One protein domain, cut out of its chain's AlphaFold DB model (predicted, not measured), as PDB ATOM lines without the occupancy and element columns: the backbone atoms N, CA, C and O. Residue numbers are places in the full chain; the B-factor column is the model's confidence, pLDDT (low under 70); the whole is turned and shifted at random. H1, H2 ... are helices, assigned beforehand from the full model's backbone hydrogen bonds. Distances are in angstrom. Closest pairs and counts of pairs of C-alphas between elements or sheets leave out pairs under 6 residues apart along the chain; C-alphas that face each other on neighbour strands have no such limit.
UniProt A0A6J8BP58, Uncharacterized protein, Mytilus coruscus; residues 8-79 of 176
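What this domain is: This is residues 8 to 79 of the 176 residues of an uncharacterized protein of Mytilus coruscus (UniProt A0A6J8BP58). H1 sticks out at one end of an open, loose chain of helices; short H2 and H3 follow, and long H4 runs past them along the longest axis, its residues 65 to 74 sticking out. The 72 printed residues, all helix in class, have four named helices, H1 to H4 in order, and no named strand. The whole is loose, with a radius of gyration of the C-alphas of 16.1 A, and spans 47 by 31 by 19 A.

How they stand to each other: H1, residues 8 to 16, is apart from H2, residues 23 to 33, H3, residues 39 to 44, and H4, residues 49 to 74. H2 and H3 are close but not clearly touching, about perpendicular at 89 degrees; their closest C-alphas, of Asn 28 and Phe 39, are 7.3 A apart. H2 and H4 are near each other, with 5 pairs of C-alphas within 10 A. H3 and H4 are only just apart, closest 8.4 A. In H1, H2, H3 and H4 every O i to N i+4 pair is within hydrogen-bond range.

Where its parts are: H1 begins at C-alpha 8 (2.759, -14.754, 9.529) and measures 12.2 A, H2 15.3 A, H3 8.7 A. H4 measures 37.9 A, to C-alpha 74 (25.669, -13.002, 28.749).

The domain as a whole: The C-alphas farthest apart, of Asn 44 and Thr 77, are 47.4 A apart. The printed part has no cut and no long link. Residues 8 to 19 have pLDDT under 70.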
ATOM      1  N   ARG A   8       3.646 -15.418   8.576       56.16
ATOM      2  CA  ARG A   8       2.759 -14.754   9.529       56.16
ATOM      3  C   ARG A   8       2.004 -15.755  10.406       56.16
ATOM      4  O   ARG A   8       1.962 -15.557  11.609       56.16
ATOM      5  N   GLU A   9       1.441 -16.821   9.852       65.94
ATOM      6  CA  GLU A   9       0.716 -17.847  10.619       65.94
ATOM      7  C   GLU A   9       1.653 -18.656  11.517       65.94
ATOM      8  O   GLU A   9       1.291 -18.964  12.649       65.94
ATOM      9  N   ILE A  10       2.882 -18.917  11.067       68.62
ATOM     10  CA  ILE A  10       3.920 -19.563  11.882       68.62
ATOM     11  C   ILE A  10       4.321 -18.651  13.052       68.62
ATOM     12  O   ILE A  10       4.340 -19.094  14.199       68.62
ATOM     13  N   ALA A  11       4.568 -17.364  12.789       58.44
ATOM     14  CA  ALA A  11       4.904 -16.393  13.828       58.44
ATOM     15  C   ALA A  11       3.749 -16.178  14.821       58.44
ATOM     16  O   ALA A  11       3.983 -16.090  16.023       58.44
ATOM     17  N   TRP A  12       2.499 -16.135  14.341       55.78
ATOM     18  CA  TRP A  12       1.314 -16.026  15.196       55.78
ATOM     19  C   TRP A  12       1.061 -17.302  16.005       55.78
ATOM     20  O   TRP A  12       0.759 -17.195  17.189       55.78
ATOM     21  N   GLY A  13       1.243 -18.485  15.412       61.94
ATOM     22  CA  GLY A  13       1.090 -19.780  16.080       61.94
ATOM     23  C   GLY A  13       2.130 -20.011  17.177       61.94
ATOM     24  O   GLY A  13       1.789 -20.458  18.269       61.94
ATOM     25  N   GLN A  14       3.386 -19.619  16.943       61.59
ATOM     26  CA  GLN A  14       4.416 -19.621  17.990       61.59
ATOM     27  C   GLN A  14       4.107 -18.613  19.101       61.59
ATOM     28  O   GLN A  14       4.428 -18.852  20.261       61.59
ATOM     29  N   HIS A  15       3.443 -17.502  18.768       58.34
ATOM     30  CA  HIS A  15       3.047 -16.512  19.759       58.34
ATOM     31  C   HIS A  15       1.836 -16.930  20.603       58.34
ATOM     32  O   HIS A  15       1.661 -16.373  21.687       58.34
ATOM     33  N   THR A  16       0.982 -17.841  20.126       60.78
ATOM     34  CA  THR A  16      -0.224 -18.312  20.831       60.78
ATOM     35  C   THR A  16      -0.046 -19.661  21.516       60.78
ATOM     36  O   THR A  16      -0.796 -19.951  22.450       60.78
ATOM     37  N   ALA A  17       0.951 -20.457  21.123       63.47
ATOM     38  CA  ALA A  17       1.282 -21.715  21.781       63.47
ATOM     39  C   ALA A  17       1.598 -21.481  23.272       63.47
ATOM     40  O   ALA A  17       2.557 -20.796  23.621       63.47
ATOM     41  N   GLY A  18       0.753 -22.019  24.157       69.44
ATOM     42  CA  GLY A  18       0.894 -21.890  25.612       69.44
ATOM     43  C   GLY A  18       0.285 -20.626  26.230       69.44
ATOM     44  O   GLY A  18       0.421 -20.422  27.436       69.44
ATOM     45  N   ARG A  19      -0.408 -19.777  25.457       66.56
ATOM     46  CA  ARG A  19      -1.110 -18.622  26.032       66.56
ATOM     47  C   ARG A  19      -2.420 -19.036  26.700       66.56
ATOM     48  O   ARG A  19      -3.155 -19.854  26.151       66.56
ATOM     49  N   PRO A  20      -2.762 -18.448  27.855       72.88
ATOM     50  CA  PRO A  20      -4.053 -18.695  28.472       72.88
ATOM     51  C   PRO A  20      -5.192 -18.169  27.590       72.88
ATOM     52  O   PRO A  20      -5.134 -17.049  27.086       72.88
ATOM     53  N   ASN A  21      -6.261 -18.961  27.461       81.06
ATOM     54  CA  ASN A  21      -7.456 -18.590  26.688       81.06
ATOM     55  C   ASN A  21      -8.206 -17.381  27.281       81.06
ATOM     56  O   ASN A  21      -8.990 -16.737  26.590       81.06
ATOM     57  N   SER A  22      -7.979 -17.062  28.560       88.75
ATOM     58  CA  SER A  22      -8.633 -15.942  29.239       88.75
ATOM     59  C   SER A  22      -7.914 -14.618  28.976       88.75
ATOM     60  O   SER A  22      -6.743 -14.448  29.328       88.75
ATOM     61  N   PHE A  23      -8.652 -13.649  28.429       85.50
ATOM     62  CA  PHE A  23      -8.200 -12.266  28.246       85.50
ATOM     63  C   PHE A  23      -7.699 -11.633  29.553       85.50
ATOM     64  O   PHE A  23      -6.643 -11.007  29.561       85.50
ATOM     65  N   PHE A  24      -8.411 -11.854  30.664       86.75
ATOM     66  CA  PHE A  24      -8.034 -11.322  31.975       86.75
ATOM     67  C   PHE A  24      -6.713 -11.895  32.470       86.75
ATOM     68  O   PHE A  24      -5.861 -11.148  32.945       86.75
ATOM     69  N   LYS A  25      -6.506 -13.206  32.299       87.75
ATOM     70  CA  LYS A  25      -5.236 -13.832  32.674       87.75
ATOM     71  C   LYS A  25      -4.083 -13.247  31.862       87.75
ATOM     72  O   LYS A  25      -3.069 -12.889  32.434       87.75
ATOM     73  N   ARG A  26      -4.280 -13.035  30.557       86.12
ATOM     74  CA  ARG A  26      -3.278 -12.381  29.705       86.12
ATOM     75  C   ARG A  26      -2.965 -10.948  30.144       86.12
ATOM     76  O   ARG A  26      -1.813 -10.539  30.040       86.12
ATOM     77  N   ILE A  27      -3.964 -10.173  30.570       88.75
ATOM     78  CA  ILE A  27      -3.719  -8.832  31.118       88.75
ATOM     79  C   ILE A  27      -2.872  -8.937  32.380       88.75
ATOM     80  O   ILE A  27      -1.858  -8.253  32.459       88.75
ATOM     81  N   ASN A  28      -3.247  -9.807  33.317       90.38
ATOM     82  CA  ASN A  28      -2.501  -9.988  34.558       90.38
ATOM     83  C   ASN A  28      -1.058 -10.436  34.284       90.38
ATOM     84  O   ASN A  28      -0.147  -9.791  34.775       90.38
ATOM     85  N   ASP A  29      -0.838 -11.408  33.391       90.75
ATOM     86  CA  ASP A  29       0.511 -11.852  33.006       90.75
ATOM     87  C   ASP A  29       1.368 -10.690  32.448       90.75
ATOM     88  O   ASP A  29       2.573 -10.617  32.687       90.75
ATOM     89  N   ILE A  30       0.761  -9.766  31.688       92.56
ATOM     90  CA  ILE A  30       1.449  -8.574  31.162       92.56
ATOM     91  C   ILE A  30       1.744  -7.577  32.284       92.56
ATOM     92  O   ILE A  30       2.846  -7.029  32.324       92.56
ATOM     93  N   LEU A  31       0.774  -7.317  33.165       93.88
ATOM     94  CA  LEU A  31       0.968  -6.429  34.309       93.88
ATOM     95  C   LEU A  31       2.101  -6.961  35.197       93.88
ATOM     96  O   LEU A  31       3.026  -6.211  35.497       93.88
ATOM     97  N   ASP A  32       2.105  -8.262  35.478       94.69
ATOM     98  CA  ASP A  32       3.132  -8.945  36.265       94.69
ATOM     99  C   ASP A  32       4.511  -8.875  35.592       94.69
ATOM    100  O   ASP A  32       5.499  -8.510  36.230       94.69
ATOM    101  N   MET A  33       4.595  -9.146  34.280       94.88
ATOM    102  CA  MET A  33       5.852  -9.085  33.515       94.88
ATOM    103  C   MET A  33       6.541  -7.716  33.617       94.88
ATOM    104  O   MET A  33       7.772  -7.637  33.680       94.88
ATOM    105  N   TYR A  34       5.753  -6.641  33.614       95.81
ATOM    106  CA  TYR A  34       6.250  -5.269  33.696       95.81
ATOM    107  C   TYR A  34       6.213  -4.693  35.117       95.81
ATOM    108  O   TYR A  34       6.535  -3.517  35.278       95.81
ATOM    109  N   GLN A  35       5.856  -5.497  36.128       95.81
ATOM    110  CA  GLN A  35       5.693  -5.070  37.524       95.81
ATOM    111  C   GLN A  35       4.778  -3.840  37.657       95.81
ATOM    112  O   GLN A  35       5.059  -2.897  38.396       95.81
ATOM    113  N   LEU A  36       3.702  -3.823  36.871       95.19
ATOM    114  CA  LEU A  36       2.688  -2.777  36.894       95.19
ATOM    115  C   LEU A  36       1.666  -3.042  38.008       95.19
ATOM    116  O   LEU A  36       1.467  -4.201  38.378       95.19
ATOM    117  N   PRO A  37       0.976  -1.998  38.509       93.62
ATOM    118  CA  PRO A  37      -0.113  -2.180  39.459       93.62
ATOM    119  C   PRO A  37      -1.174  -3.126  38.899       93.62
ATOM    120  O   PRO A  37      -1.430  -3.158  37.689       93.62
ATOM    121  N   SER A  38      -1.807  -3.888  39.786       91.75
ATOM    122  CA  SER A  38      -2.870  -4.805  39.390       91.75
ATOM    123  C   SER A  38      -4.026  -4.042  38.740       91.75
ATOM    124  O   SER A  38      -4.248  -2.857  39.002       91.75
ATOM    125  N   PHE A  39      -4.819  -4.725  37.915       85.75
ATOM    126  CA  PHE A  39      -5.970  -4.099  37.260       85.75
ATOM    127  C   PHE A  39      -6.905  -3.395  38.262       85.75
ATOM    128  O   PHE A  39      -7.357  -2.282  38.005       85.75
ATOM    129  N   ASN A  40      -7.136  -4.004  39.429       88.75
ATOM    130  CA  ASN A  40      -7.980  -3.425  40.476       88.75
ATOM    131  C   ASN A  40      -7.380  -2.138  41.057       88.75
ATOM    132  O   ASN A  40      -8.105  -1.171  41.268       88.75
ATOM    133  N   GLU A  41      -6.066  -2.091  41.282       89.31
ATOM    134  CA  GLU A  41      -5.383  -0.882  41.757       89.31
ATOM    135  C   GLU A  41      -5.466   0.245  40.728       89.31
ATOM    136  O   GLU A  41      -5.782   1.373  41.094       89.31
ATOM    137  N   ILE A  42      -5.268  -0.070  39.443       84.56
ATOM    138  CA  ILE A  42      -5.384   0.908  38.352       84.56
ATOM    139  C   ILE A  42      -6.806   1.472  38.266       84.56
ATOM    140  O   ILE A  42      -6.963   2.666  38.035       84.56
ATOM    141  N   MET A  43      -7.832   0.636  38.436       81.69
ATOM    142  CA  MET A  43      -9.232   1.073  38.379       81.69
ATOM    143  C   MET A  43      -9.650   1.883  39.611       81.69
ATOM    144  O   MET A  43     -10.466   2.795  39.490       81.69
ATOM    145  N   ASN A  44      -9.095   1.563  40.784       89.44
ATOM    146  CA  ASN A  44      -9.409   2.242  42.043       89.44
ATOM    147  C   ASN A  44      -8.629   3.553  42.223       89.44
ATOM    148  O   ASN A  44      -9.070   4.445  42.943       89.44
ATOM    149  N   GLN A  45      -7.467   3.684  41.587       85.56
ATOM    150  CA  GLN A  45      -6.691   4.917  41.579       85.56
ATOM    151  C   GLN A  45      -7.161   5.792  40.413       85.56
ATOM    152  O   GLN A  45      -7.115   5.390  39.254       85.56
ATOM    153  N   HIS A  46      -7.606   7.017  40.703       82.50
ATOM    154  CA  HIS A  46      -8.009   7.992  39.684       82.50
ATOM    155  C   HIS A  46      -6.795   8.559  38.933       82.50
ATOM    156  O   HIS A  46      -6.493   9.750  39.006       82.50
ATOM    157  N   TYR A  47      -6.078   7.707  38.203       87.19
ATOM    158  CA  TYR A  47      -5.019   8.155  37.319       87.19
ATOM    159  C   TYR A  47      -5.608   8.970  36.177       87.19
ATOM    160  O   TYR A  47      -6.552   8.554  35.499       87.19
ATOM    161  N   ASN A  48      -5.002  10.122  35.901       91.88
ATOM    162  CA  ASN A  48      -5.265  10.775  34.635       91.88
ATOM    163  C   ASN A  48      -4.679   9.914  33.492       91.88
ATOM    164  O   ASN A  48      -3.709   9.165  33.646       91.88
ATOM    165  N   LYS A  49      -5.272  10.031  32.303       89.56
ATOM    166  CA  LYS A  49      -4.883   9.238  31.126       89.56
ATOM    167  C   LYS A  49      -3.408   9.420  30.731       89.56
ATOM    168  O   LYS A  49      -2.836   8.526  30.106       89.56
ATOM    169  N   LEU A  50      -2.817  10.583  31.011       92.62
ATOM    170  CA  LEU A  50      -1.434  10.898  30.651       92.62
ATOM    171  C   LEU A  50      -0.448  10.166  31.569       92.62
ATOM    172  O   LEU A  50       0.488   9.536  31.079       92.62
ATOM    173  N   ASP A  51      -0.715  10.173  32.870       90.75
ATOM    174  CA  ASP A  51       0.082   9.525  33.903       90.75
ATOM    175  C   ASP A  51       0.060   8.016  33.723       90.75
ATOM    176  O   ASP A  51       1.124   7.406  33.670       90.75
ATOM    177  N   SER A  52      -1.111   7.409  33.483       90.00
ATOM    178  CA  SER A  52      -1.187   5.970  33.189       90.00
ATOM    179  C   SER A  52      -0.332   5.591  31.978       90.00
ATOM    180  O   SER A  52       0.392   4.598  32.005       90.00
ATOM    181  N   LYS A  53      -0.367   6.395  30.905       92.62
ATOM    182  CA  LYS A  53       0.472   6.157  29.721       92.62
ATOM    183  C   LYS A  53       1.957   6.280  30.041       92.62
ATOM    184  O   LYS A  53       2.749   5.502  29.511       92.62
ATOM    185  N   ASN A  54       2.335   7.251  30.866       93.81
ATOM    186  CA  ASN A  54       3.722   7.461  31.261       93.81
ATOM    187  C   ASN A  54       4.225   6.328  32.160       93.81
ATOM    188  O   ASN A  54       5.307   5.817  31.900       93.81
ATOM    189  N   ILE A  55       3.425   5.871  33.128       92.88
ATOM    190  CA  ILE A  55       3.738   4.718  33.986       92.88
ATOM    191  C   ILE A  55       3.984   3.477  33.127       92.88
ATOM    192  O   ILE A  55       5.048   2.867  33.215       92.88
ATOM    193  N   VAL A  56       3.045   3.152  32.231       93.00
ATOM    194  CA  VAL A  56       3.167   1.986  31.343       93.00
ATOM    195  C   VAL A  56       4.397   2.103  30.445       93.00
ATOM    196  O   VAL A  56       5.169   1.152  30.334       93.00
ATOM    197  N   ARG A  57       4.626   3.268  29.825       94.19
ATOM    198  CA  ARG A  57       5.801   3.487  28.968       94.19
ATOM    199  C   ARG A  57       7.100   3.297  29.749       94.19
ATOM    200  O   ARG A  57       7.979   2.585  29.276       94.19
ATOM    201  N   THR A  58       7.212   3.902  30.929       94.50
ATOM    202  CA  THR A  58       8.408   3.821  31.775       94.50
ATOM    203  C   THR A  58       8.666   2.393  32.243       94.50
ATOM    204  O   THR A  58       9.802   1.934  32.151       94.50
ATOM    205  N   ALA A  59       7.634   1.661  32.670       95.12
ATOM    206  CA  ALA A  59       7.763   0.267  33.089       95.12
ATOM    207  C   ALA A  59       8.256  -0.631  31.943       95.12
ATOM    208  O   ALA A  59       9.220  -1.380  32.108       95.12
ATOM    209  N   ILE A  60       7.668  -0.487  30.749       94.38
ATOM    210  CA  ILE A  60       8.088  -1.222  29.549       94.38
ATOM    211  C   ILE A  60       9.538  -0.880  29.193       94.38
ATOM    212  O   ILE A  60      10.366  -1.778  29.034       94.38
ATOM    213  N   SER A  61       9.874   0.408  29.084       94.31
ATOM    214  CA  SER A  61      11.233   0.854  28.756       94.31
ATOM    215  C   SER A  61      12.261   0.376  29.782       94.31
ATOM    216  O   SER A  61      13.347  -0.050  29.390       94.31
ATOM    217  N   SER A  62      11.922   0.408  31.073       94.94
ATOM    218  CA  SER A  62      12.777  -0.074  32.160       94.94
ATOM    219  C   SER A  62      13.027  -1.576  32.042       94.94
ATOM    220  O   SER A  62      14.182  -1.991  31.941       94.94
ATOM    221  N   HIS A  63      11.963  -2.380  31.931       96.00
ATOM    222  CA  HIS A  63      12.055  -3.834  31.778       96.00
ATOM    223  C   HIS A  63      12.968  -4.223  30.610       96.00
ATOM    224  O   HIS A  63      13.916  -4.991  30.776       96.00
ATOM    225  N   TRP A  64      12.726  -3.656  29.426       95.38
ATOM    226  CA  TRP A  64      13.516  -3.987  28.241       95.38
ATOM    227  C   TRP A  64      14.946  -3.455  28.307       95.38
ATOM    228  O   TRP A  64      15.840  -4.083  27.753       95.38
ATOM    229  N   THR A  65      15.195  -2.348  29.007       94.88
ATOM    230  CA  THR A  65      16.561  -1.851  29.231       94.88
ATOM    231  C   THR A  65      17.343  -2.781  30.156       94.88
ATOM    232  O   THR A  65      18.496  -3.099  29.867       94.88
ATOM    233  N   VAL A  66      16.724  -3.259  31.241       94.75
ATOM    234  CA  VAL A  66      17.334  -4.246  32.147       94.75
ATOM    235  C   VAL A  66      17.627  -5.539  31.395       94.75
ATOM    236  O   VAL A  66      18.755  -6.027  31.438       94.75
ATOM    237  N   LYS A  67      16.646  -6.049  30.643       95.50
ATOM    238  CA  LYS A  67      16.809  -7.261  29.839       95.50
ATOM    239  C   LYS A  67      17.905  -7.117  28.783       95.50
ATOM    240  O   LYS A  67      18.777  -7.968  28.703       95.50
ATOM    241  N   LEU A  68      17.923  -6.011  28.035       94.00
ATOM    242  CA  LEU A  68      18.968  -5.729  27.046       94.00
ATOM    243  C   LEU A  68      20.364  -5.741  27.680       94.00
ATOM    244  O   LEU A  68      21.294  -6.308  27.113       94.00
ATOM    245  N   LYS A  69      20.521  -5.126  28.858       94.81
ATOM    246  CA  LYS A  69      21.798  -5.127  29.580       94.81
ATOM    247  C   LYS A  69      22.193  -6.536  30.017       94.81
ATOM    248  O   LYS A  69      23.348  -6.896  29.821       94.81
ATOM    249  N   ALA A  70      21.256  -7.329  30.537       94.31
ATOM    250  CA  ALA A  70      21.502  -8.721  30.908       94.31
ATOM    251  C   ALA A  70      21.943  -9.567  29.697       94.31
ATOM    252  O   ALA A  70      22.997 -10.199  29.750       94.31
ATOM    253  N   ASP A  71      21.230  -9.474  28.571       93.69
ATOM    254  CA  ASP A  71      21.580 -10.166  27.323       93.69
ATOM    255  C   ASP A  71      22.974  -9.735  26.807       93.69
ATOM    256  O   ASP A  71      23.725 -10.526  26.228       93.69
ATOM    257  N   CYS A  72      23.351  -8.467  27.017       93.44
ATOM    258  CA  CYS A  72      24.685  -7.953  26.700       93.44
ATOM    259  C   CYS A  72      25.785  -8.415  27.670       93.44
ATOM    260  O   CYS A  72      26.959  -8.399  27.294       93.44
ATOM    261  N   GLU A  73      25.461  -8.773  28.911       94.00
ATOM    262  CA  GLU A  73      26.409  -9.399  29.844       94.00
ATOM    263  C   GLU A  73      26.635 -10.873  29.514       94.00
ATOM    264  O   GLU A  73      27.772 -11.338  29.556       94.00
ATOM    265  N   GLU A  74      25.587 -11.583  29.104       96.00
ATOM    266  CA  GLU A  74      25.669 -13.002  28.749       96.00
ATOM    267  C   GLU A  74      26.538 -13.246  27.501       96.00
ATOM    268  O   GLU A  74      27.282 -14.225  27.406       96.00
ATOM    269  N   LYS A  75      26.487 -12.334  26.524       94.50
ATOM    270  CA  LYS A  75      27.213 -12.480  25.256       94.50
ATOM    271  C   LYS A  75      28.670 -12.037  25.384       94.50
ATOM    272  O   LYS A  75      28.989 -10.849  25.297       94.50
ATOM    273  N   SER A  76      29.583 -13.007  25.455       93.12
ATOM    274  CA  SER A  76      31.038 -12.776  25.494       93.12
ATOM    275  C   SER A  76      31.566 -11.937  24.321       93.12
ATOM    276  O   SER A  76      32.481 -11.131  24.501       93.12
ATOM    277  N   THR A  77      30.954 -12.052  23.139       92.88
ATOM    278  CA  THR A  77      31.294 -11.256  21.948       92.88
ATOM    279  C   THR A  77      31.033  -9.762  22.128       92.88
ATOM    280  O   THR A  77      31.663  -8.953  21.462       92.88
ATOM    281  N   LEU A  78      30.154  -9.354  23.049       92.75
ATOM    282  CA  LEU A  78      29.832  -7.945  23.301       92.75
ATOM    283  C   LEU A  78      30.677  -7.332  24.430       92.75
ATOM    284  O   LEU A  78      30.472  -6.174  24.789       92.75
ATOM    285  N   LYS A  79      31.655  -8.071  24.978       90.69
ATOM    286  CA  LYS A  79      32.487  -7.640  26.118       90.69
ATOM    287  C   LYS A  79      33.213  -6.308  25.891       90.69
ATOM    288  O   LYS A  79      33.469  -5.590  26.853       90.69
TER     289      LYS A  79